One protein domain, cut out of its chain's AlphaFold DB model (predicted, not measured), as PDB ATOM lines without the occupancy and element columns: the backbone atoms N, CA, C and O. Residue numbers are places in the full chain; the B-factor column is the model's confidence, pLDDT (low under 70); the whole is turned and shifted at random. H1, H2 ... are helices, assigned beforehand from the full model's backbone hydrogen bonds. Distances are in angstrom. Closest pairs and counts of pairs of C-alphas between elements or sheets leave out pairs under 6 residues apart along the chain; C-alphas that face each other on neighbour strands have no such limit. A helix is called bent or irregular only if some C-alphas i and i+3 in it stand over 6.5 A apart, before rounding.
ATOM      1  N   ASP A  50     181.133 224.709 106.585       69.94
ATOM      2  CA  ASP A  50     181.526 225.323 107.844       69.94
ATOM      3  C   ASP A  50     181.671 224.225 108.904       69.94
ATOM      4  O   ASP A  50     180.730 223.516 109.260       69.94
ATOM      5  N   LYS A  51     182.898 224.041 109.381       69.69
ATOM      6  CA  LYS A  51     183.221 223.005 110.362       69.69
ATOM      7  C   LYS A  51     182.617 223.322 111.729       69.69
ATOM      8  O   LYS A  51     182.381 222.391 112.495       69.69
ATOM      9  N   ASN A  52     182.337 224.595 112.012       71.25
ATOM     10  CA  ASN A  52     181.612 225.003 113.209       71.25
ATOM     11  C   ASN A  52     180.155 224.548 113.118       71.25
ATOM     12  O   ASN A  52     179.650 223.984 114.078       71.25
ATOM     13  N   GLU A  53     179.528 224.665 111.942       71.31
ATOM     14  CA  GLU A  53     178.173 224.146 111.703       71.31
ATOM     15  C   GLU A  53     178.123 222.615 111.866       71.31
ATOM     16  O   GLU A  53     177.168 222.073 112.419       71.31
ATOM     17  N   ILE A  54     179.170 221.896 111.435       72.00
ATOM     18  CA  ILE A  54     179.281 220.448 111.685       72.00
ATOM     19  C   ILE A  54     179.345 220.167 113.190       72.00
ATOM     20  O   ILE A  54     178.637 219.285 113.671       72.00
ATOM     21  N   MET A  55     180.172 220.902 113.937       73.31
ATOM     22  CA  MET A  55     180.290 220.720 115.386       73.31
ATOM     23  C   MET A  55     179.005 221.079 116.131       73.31
ATOM     24  O   MET A  55     178.618 220.342 117.033       73.31
ATOM     25  N   GLU A  56     178.315 222.153 115.749       77.00
ATOM     26  CA  GLU A  56     177.013 222.522 116.311       77.00
ATOM     27  C   GLU A  56     175.995 221.400 116.109       77.00
ATOM     28  O   GLU A  56     175.429 220.910 117.083       77.00
ATOM     29  N   LYS A  57     175.858 220.884 114.883       72.06
ATOM     30  CA  LYS A  57     174.929 219.777 114.611       72.06
ATOM     31  C   LYS A  57     175.312 218.492 115.332       72.06
ATOM     32  O   LYS A  57     174.430 217.764 115.764       72.06
ATOM     33  N   LEU A  58     176.603 218.197 115.480       77.44
ATOM     34  CA  LEU A  58     177.048 217.043 116.268       77.44
ATOM     35  C   LEU A  58     176.769 217.225 117.763       77.44
ATOM     36  O   LEU A  58     176.477 216.245 118.440       77.44
ATOM     37  N   ASN A  59     176.832 218.452 118.283       76.00
ATOM     38  CA  ASN A  59     176.476 218.747 119.670       76.00
ATOM     39  C   ASN A  59     174.968 218.608 119.935       76.00
ATOM     40  O   ASN A  59     174.590 218.332 121.068       76.00
ATOM     41  N   GLU A  60     174.128 218.775 118.912       78.75
ATOM     42  CA  GLU A  60     172.673 218.584 118.987       78.75
ATOM     43  C   GLU A  60     172.239 217.111 118.907       78.75
ATOM     44  O   GLU A  60     171.076 216.797 119.162       78.75
ATOM     45  N   ILE A  61     173.137 216.194 118.526       75.69
ATOM     46  CA  ILE A  61     172.821 214.763 118.478       75.69
ATOM     47  C   ILE A  61     172.993 214.164 119.875       75.69
ATOM     48  O   ILE A  61     174.098 213.820 120.295       75.69
ATOM     49  N   ASP A  62     171.870 213.997 120.563       78.94
ATOM     50  CA  ASP A  62     171.741 213.237 121.803       78.94
ATOM     51  C   ASP A  62     170.944 211.931 121.592       78.94
ATOM     52  O   ASP A  62     170.531 211.586 120.479       78.94
ATOM     53  N   ASP A  63     170.734 211.168 122.669       77.94
ATOM     54  CA  ASP A  63     169.992 209.904 122.617       77.94
ATOM     55  C   ASP A  63     168.529 210.080 122.174       77.94
ATOM     56  O   ASP A  63     167.959 209.164 121.575       77.94
ATOM     57  N   GLU A  64     167.905 211.229 122.454       82.19
ATOM     58  CA  GLU A  64     166.548 211.527 121.991       82.19
ATOM     59  C   GLU A  64     166.546 211.815 120.492       82.19
ATOM     60  O   GLU A  64     165.756 211.220 119.758       82.19
ATOM     61  N   LYS A  65     167.494 212.618 120.005       78.00
ATOM     62  CA  LYS A  65     167.672 212.916 118.586       78.00
ATOM     63  C   LYS A  65     167.978 211.664 117.778       78.00
ATOM     64  O   LYS A  65     167.421 211.479 116.698       78.00
ATOM     65  N   LEU A  66     168.812 210.764 118.299       81.25
ATOM     66  CA  LEU A  66     169.075 209.470 117.664       81.25
ATOM     67  C   LEU A  66     167.794 208.635 117.535       81.25
ATOM     68  O   LEU A  66     167.535 208.077 116.467       81.25
ATOM     69  N   LYS A  67     166.955 208.598 118.580       81.00
ATOM     70  CA  LYS A  67     165.654 207.908 118.547       81.00
ATOM     71  C   LYS A  67     164.674 208.559 117.576       81.00
ATOM     72  O   LYS A  67     164.029 207.838 116.816       81.00
ATOM     73  N   GLU A  68     164.581 209.890 117.558       83.62
ATOM     74  CA  GLU A  68     163.759 210.641 116.598       83.62
ATOM     75  C   GLU A  68     164.149 210.311 115.155       83.62
ATOM     76  O   GLU A  68     163.293 210.064 114.304       83.62
ATOM     77  N   LEU A  69     165.456 210.249 114.896       75.56
ATOM     78  CA  LEU A  69     166.020 209.919 113.591       75.56
ATOM     79  C   LEU A  69     165.981 208.416 113.282       75.56
ATOM     80  O   LEU A  69     166.372 208.014 112.186       75.56
ATOM     81  N   LYS A  70     165.496 207.587 114.219       79.69
ATOM     82  CA  LYS A  70     165.474 206.119 114.132       79.69
ATOM     83  C   LYS A  70     166.850 205.543 113.790       79.69
ATOM     84  O   LYS A  70     166.964 204.586 113.025       79.69
ATOM     85  N   LEU A  71     167.894 206.160 114.335       77.69
ATOM     86  CA  LEU A  71     169.272 205.732 114.173       77.69
ATOM     87  C   LEU A  71     169.648 204.801 115.320       77.69
ATOM     88  O   LEU A  71     169.560 205.165 116.491       77.69
ATOM     89  N   ASP A  72     170.093 203.601 114.968       81.00
ATOM     90  CA  ASP A  72     170.607 202.634 115.927       81.00
ATOM     91  C   ASP A  72     172.114 202.845 116.145       81.00
ATOM     92  O   ASP A  72     172.903 202.910 115.195       81.00
ATOM     93  N   LYS A  73     172.532 202.966 117.411       81.50
ATOM     94  CA  LYS A  73     173.944 203.182 117.764       81.50
ATOM     95  C   LYS A  73     174.839 202.018 117.344       81.50
ATOM     96  O   LYS A  73     175.973 202.255 116.929       81.50
ATOM     97  N   SER A  74     174.356 200.778 117.429       80.31
ATOM     98  CA  SER A  74     175.105 199.588 117.018       80.31
ATOM     99  C   SER A  74     175.349 199.597 115.510       80.31
ATOM    100  O   SER A  74     176.481 199.374 115.072       80.31
ATOM    101  N   ASP A  75     174.335 199.952 114.721       79.44
ATOM    102  CA  ASP A  75     174.467 200.086 113.267       79.44
ATOM    103  C   ASP A  75     175.436 201.211 112.886       79.44
ATOM    104  O   ASP A  75     176.305 201.034 112.025       79.44
ATOM    105  N   LEU A  76     175.328 202.370 113.543       79.62
ATOM    106  CA  LEU A  76     176.253 203.485 113.335       79.62
ATOM    107  C   LEU A  76     177.689 203.084 113.678       79.62
ATOM    108  O   LEU A  76     178.606 203.366 112.906       79.62
ATOM    109  N   ARG A  77     177.885 202.371 114.788       81.06
ATOM    110  CA  ARG A  77     179.192 201.870 115.213       81.06
ATOM    111  C   ARG A  77     179.773 200.869 114.216       81.06
ATOM    112  O   ARG A  77     180.955 200.957 113.887       81.06
ATOM    113  N   GLN A  78     178.958 199.956 113.687       80.38
ATOM    114  CA  GLN A  78     179.391 199.008 112.662       80.38
ATOM    115  C   GLN A  78     179.814 199.727 111.374       80.38
ATOM    116  O   GLN A  78     180.860 199.408 110.808       80.38
ATOM    117  N   LYS A  79     179.046 200.735 110.942       73.62
ATOM    118  CA  LYS A  79     179.400 201.564 109.782       73.62
ATOM    119  C   LYS A  79     180.689 202.346 110.020       73.62
ATOM    120  O   LYS A  79     181.555 202.335 109.151       73.62
ATOM    121  N   LEU A  80     180.863 202.945 111.198       77.00
ATOM    122  CA  LEU A  80     182.089 203.662 111.559       77.00
ATOM    123  C   LEU A  80     183.329 202.760 111.555       77.00
ATOM    124  O   LEU A  80     184.376 203.193 111.090       77.00
ATOM    125  N   ASN A  81     183.207 201.501 111.980       76.69
ATOM    126  CA  ASN A  81     184.309 200.534 111.925       76.69
ATOM    127  C   ASN A  81     184.729 200.160 110.492       76.69
ATOM    128  O   ASN A  81     185.844 199.687 110.293       76.69
ATOM    129  N   SER A  82     183.849 200.340 109.504       74.56
ATOM    130  CA  SER A  82     184.152 200.074 108.090       74.56
ATOM    131  C   SER A  82     184.775 201.267 107.353       74.56
ATOM    132  O   SER A  82     185.119 201.145 106.179       74.56
ATOM    133  N   ILE A  83     184.911 202.414 108.025       75.81
ATOM    134  CA  ILE A  83     185.425 203.659 107.452       75.81
ATOM    135  C   ILE A  83     186.851 203.897 107.955       75.81
ATOM    136  O   ILE A  83     187.131 203.764 109.146       75.81
ATOM    137  N   ASP A  84     187.742 204.318 107.057       80.00
ATOM    138  CA  ASP A  84     189.065 204.821 107.431       80.00
ATOM    139  C   ASP A  84     188.930 206.200 108.102       80.00
ATOM    140  O   ASP A  84     188.865 207.249 107.453       80.00
ATOM    141  N   LEU A  85     188.848 206.191 109.434       78.38
ATOM    142  CA  LEU A  85     188.710 207.409 110.232       78.38
ATOM    143  C   LEU A  85     189.961 208.286 110.199       78.38
ATOM    144  O   LEU A  85     189.832 209.494 110.386       78.38
ATOM    145  N   ASP A  86     191.136 207.726 109.914       77.75
ATOM    146  CA  ASP A  86     192.366 208.508 109.785       77.75
ATOM    147  C   ASP A  86     192.350 209.324 108.490       77.75
ATOM    148  O   ASP A  86     192.755 210.493 108.476       77.75
ATOM    149  N   ALA A  87     191.823 208.749 107.406       76.62
ATOM    150  CA  ALA A  87     191.564 209.480 106.173       76.62
ATOM    151  C   ALA A  87     190.540 210.603 106.408       76.62
ATOM    152  O   ALA A  87     190.805 211.761 106.071       76.62
ATOM    153  N   VAL A  88     189.408 210.304 107.055       73.06
ATOM    154  CA  VAL A  88     188.373 211.311 107.359       73.06
ATOM    155  C   VAL A  88     188.930 212.433 108.243       73.06
ATOM    156  O   VAL A  88     188.715 213.610 107.950       73.06
ATOM    157  N   GLN A  89     189.711 212.099 109.272       77.56
ATOM    158  CA  GLN A  89     190.357 213.074 110.147       77.56
ATOM    159  C   GLN A  89     191.275 214.021 109.359       77.56
ATOM    160  O   GLN A  89     191.191 215.239 109.520       77.56
ATOM    161  N   LYS A  90     192.105 213.486 108.453       76.94
ATOM    162  CA  LYS A  90     192.979 214.291 107.582       76.94
ATOM    163  C   LYS A  90     192.187 215.219 106.657       76.94
ATOM    164  O   LYS A  90     192.615 216.346 106.418       76.94
ATOM    165  N   MET A  91     191.027 214.786 106.161       70.12
ATOM    166  CA  MET A  91     190.167 215.613 105.300       70.12
ATOM    167  C   MET A  91     189.495 216.753 106.062       70.12
ATOM    168  O   MET A  91     189.358 217.858 105.532       70.12
ATOM    169  N   LEU A  92     189.108 216.502 107.312       73.00
ATOM    170  CA  LEU A  92     188.524 217.503 108.201       73.00
ATOM    171  C   LEU A  92     189.551 218.560 108.649       73.00
ATOM    172  O   LEU A  92     189.168 219.672 109.022       73.00
ATOM    173  N   GLY A  93     190.851 218.283 108.522       71.56
ATOM    174  CA  GLY A  93     191.930 219.224 108.833       71.56
ATOM    175  C   GLY A  93     192.105 219.419 110.339       71.56
ATOM    176  O   GLY A  93     191.932 218.474 111.098       71.56
ATOM    177  N   GLU A  94     192.442 220.635 110.780       78.69
ATOM    178  CA  GLU A  94     192.789 220.923 112.188       78.69
ATOM    179  C   GLU A  94     191.705 220.510 113.200       78.69
ATOM    180  O   GLU A  94     192.037 219.967 114.249       78.69
ATOM    181  N   ASN A  95     190.419 220.648 112.851       75.44
ATOM    182  CA  ASN A  95     189.292 220.257 113.716       75.44
ATOM    183  C   ASN A  95     188.903 218.775 113.572       75.44
ATOM    184  O   ASN A  95     187.979 218.296 114.227       75.44
ATOM    185  N   GLY A  96     189.567 218.031 112.684       77.69
ATOM    186  CA  GLY A  96     189.261 216.631 112.413       77.69
ATOM    187  C   GLY A  96     189.305 215.731 113.644       77.69
ATOM    188  O   GLY A  96     188.347 214.985 113.846       77.69
ATOM    189  N   PRO A  97     190.357 215.795 114.481       82.44
ATOM    190  CA  PRO A  97     190.428 214.986 115.695       82.44
ATOM    191  C   PRO A  97     189.252 215.236 116.648       82.44
ATOM    192  O   PRO A  97     188.702 214.289 117.206       82.44
ATOM    193  N   GLU A  98     188.828 216.494 116.794       81.94
ATOM    194  CA  GLU A  98     187.717 216.884 117.669       81.94
ATOM    195  C   GLU A  98     186.367 216.376 117.142       81.94
ATOM    196  O   GLU A  98     185.609 215.739 117.877       81.94
ATOM    197  N   ILE A  99     186.106 216.560 115.844       79.69
ATOM    198  CA  ILE A  99     184.891 216.080 115.171       79.69
ATOM    199  C   ILE A  99     184.782 214.550 115.263       79.69
ATOM    200  O   ILE A  99     183.729 214.018 115.620       79.69
ATOM    201  N   ILE A 100     185.871 213.824 114.983       83.56
ATOM    202  CA  ILE A 100     185.901 212.358 115.101       83.56
ATOM    203  C   ILE A 100     185.705 211.913 116.553       83.56
ATOM    204  O   ILE A 100     185.009 210.924 116.795       83.56
ATOM    205  N   GLY A 101     186.279 212.636 117.518       85.00
ATOM    206  CA  GLY A 101     186.049 212.403 118.943       85.00
ATOM    207  C   GLY A 101     184.563 212.480 119.295       85.00
ATOM    208  O   GLY A 101     184.021 211.535 119.867       85.00
ATOM    209  N   LYS A 102     183.880 213.540 118.849       82.12
ATOM    210  CA  LYS A 102     182.446 213.729 119.094       82.12
ATOM    211  C   LYS A 102     181.595 212.616 118.485       82.12
ATOM    212  O   LYS A 102     180.729 212.066 119.156       82.12
ATOM    213  N   ILE A 103     181.884 212.234 117.239       82.19
ATOM    214  CA  ILE A 103     181.188 211.130 116.564       82.19
ATOM    215  C   ILE A 103     181.360 209.824 117.348       82.19
ATOM    216  O   ILE A 103     180.386 209.098 117.530       82.19
ATOM    217  N   LYS A 104     182.572 209.535 117.843       83.62
ATOM    218  CA  LYS A 104     182.848 208.351 118.675       83.62
ATOM    219  C   LYS A 104     182.089 208.374 120.001       83.62
ATOM    220  O   LYS A 104     181.673 207.314 120.457       83.62
ATOM    221  N   ASP A 105     181.914 209.543 120.606       84.88
ATOM    222  CA  ASP A 105     181.176 209.679 121.862       84.88
ATOM    223  C   ASP A 105     179.660 209.518 121.676       84.88
ATOM    224  O   ASP A 105     179.019 208.910 122.526       84.88
ATOM    225  N   ILE A 106     179.098 209.962 120.546       79.19
ATOM    226  CA  ILE A 106     177.676 209.754 120.206       79.19
ATOM    227  C   ILE A 106     177.343 208.256 120.073       79.19
ATOM    228  O   ILE A 106     176.263 207.815 120.467       79.19
ATOM    229  N   ILE A 107     178.266 207.468 119.508       79.06
ATOM    230  CA  ILE A 107     178.063 206.033 119.228       79.06
ATOM    231  C   ILE A 107     178.565 205.095 120.336       79.06
ATOM    232  O   ILE A 107     178.497 203.875 120.155       79.06
ATOM    233  N   LYS A 108     179.133 205.630 121.424       75.75
ATOM    234  CA  LYS A 108     179.422 204.840 122.630       75.75
ATOM    235  C   LYS A 108     178.125 204.328 123.250       75.75
ATOM    236  O   LYS A 108     178.185 203.174 123.729       75.75
TER     237      LYS A 108
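This is residues 50 to 108 of the 108 residues of the protein "Membrane trafficking protein" of Clostridiaceae bacterium (UniProt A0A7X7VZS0). Four helices go round in a loose, open ring: H1, H2, H3 and the first part of H4 follow one another round it, and after a sharp kink near residue 92 the later part of H4 folds back across the ring, side by side with H1. H1 and H4 make the one touching pair, while H2 and H3 sit on the rim with few contacts. The printed part has 59 residues with four named helices, in the order H1, H2, H3, H4, and no named strand; the class is all helix. The whole is compact, with a radius of gyration of the C-alphas of 11.7 A, and the C-alphas span 31 by 25 by 15 A.

The longest helix, H4, holds residues 85 to 106 and measures 15.1 A from first to last C-alpha, from C-alpha 85 at (188.710, 207.409, 110.232) to C-alpha 106 at (177.676, 209.754, 120.206). It is irregular: C-alphas 91 and 94 are 9.1 A apart, where about 5 A is found in a regular helix, and it has a kink of 135 degrees near residue 92. H1 holds residues 51 to 59, begins with C-alpha 51 at (183.221, 223.005, 110.362) and is 12.3 A long. H3, residues 73 to 81, is 12.2 A long. H2, residues 63 to 68, is 8.7 A long.

H4 and H1 touch, the closest C-alphas being those of Met 55 and Ile 99, 6.5 A apart. Their lines stand at a shallow tilt of 16 degrees and run the same way, though the line of the irregular H4 is a rough one. H3 and H4 are close but not clearly touching, with the C-alphas of Lys 73 and Ile 106 closest at 7.9 A; they run opposite ways at a shallow tilt of 23 degrees. H2 and H3 are close but not clearly touching, with the C-alphas of Leu 66 and Lys 73 closest at 8.0 A, and stand about perpendicular at 80 degrees. H2 and H4 are only just apart, 8.1 A at the closest. H1 is apart from H2 and from H3. In H1, H2 and H3 every O i to N i+4 pair is within hydrogen-bond range; in H4, 13 of 18 are.

The two C-alphas farthest apart are those of Lys 70 and Glu 94, at 31.1 A, and the C-alphas of Asp 50 and Lys 108, the chain's last residue, are 25.3 A apart. The printed part has no cut. The links H1 to H2, H2 to H3 and H3 to H4 are tight, and no link is long. The mean pLDDT of the printed part is 77.8, and residues 50 to 51 are under 70.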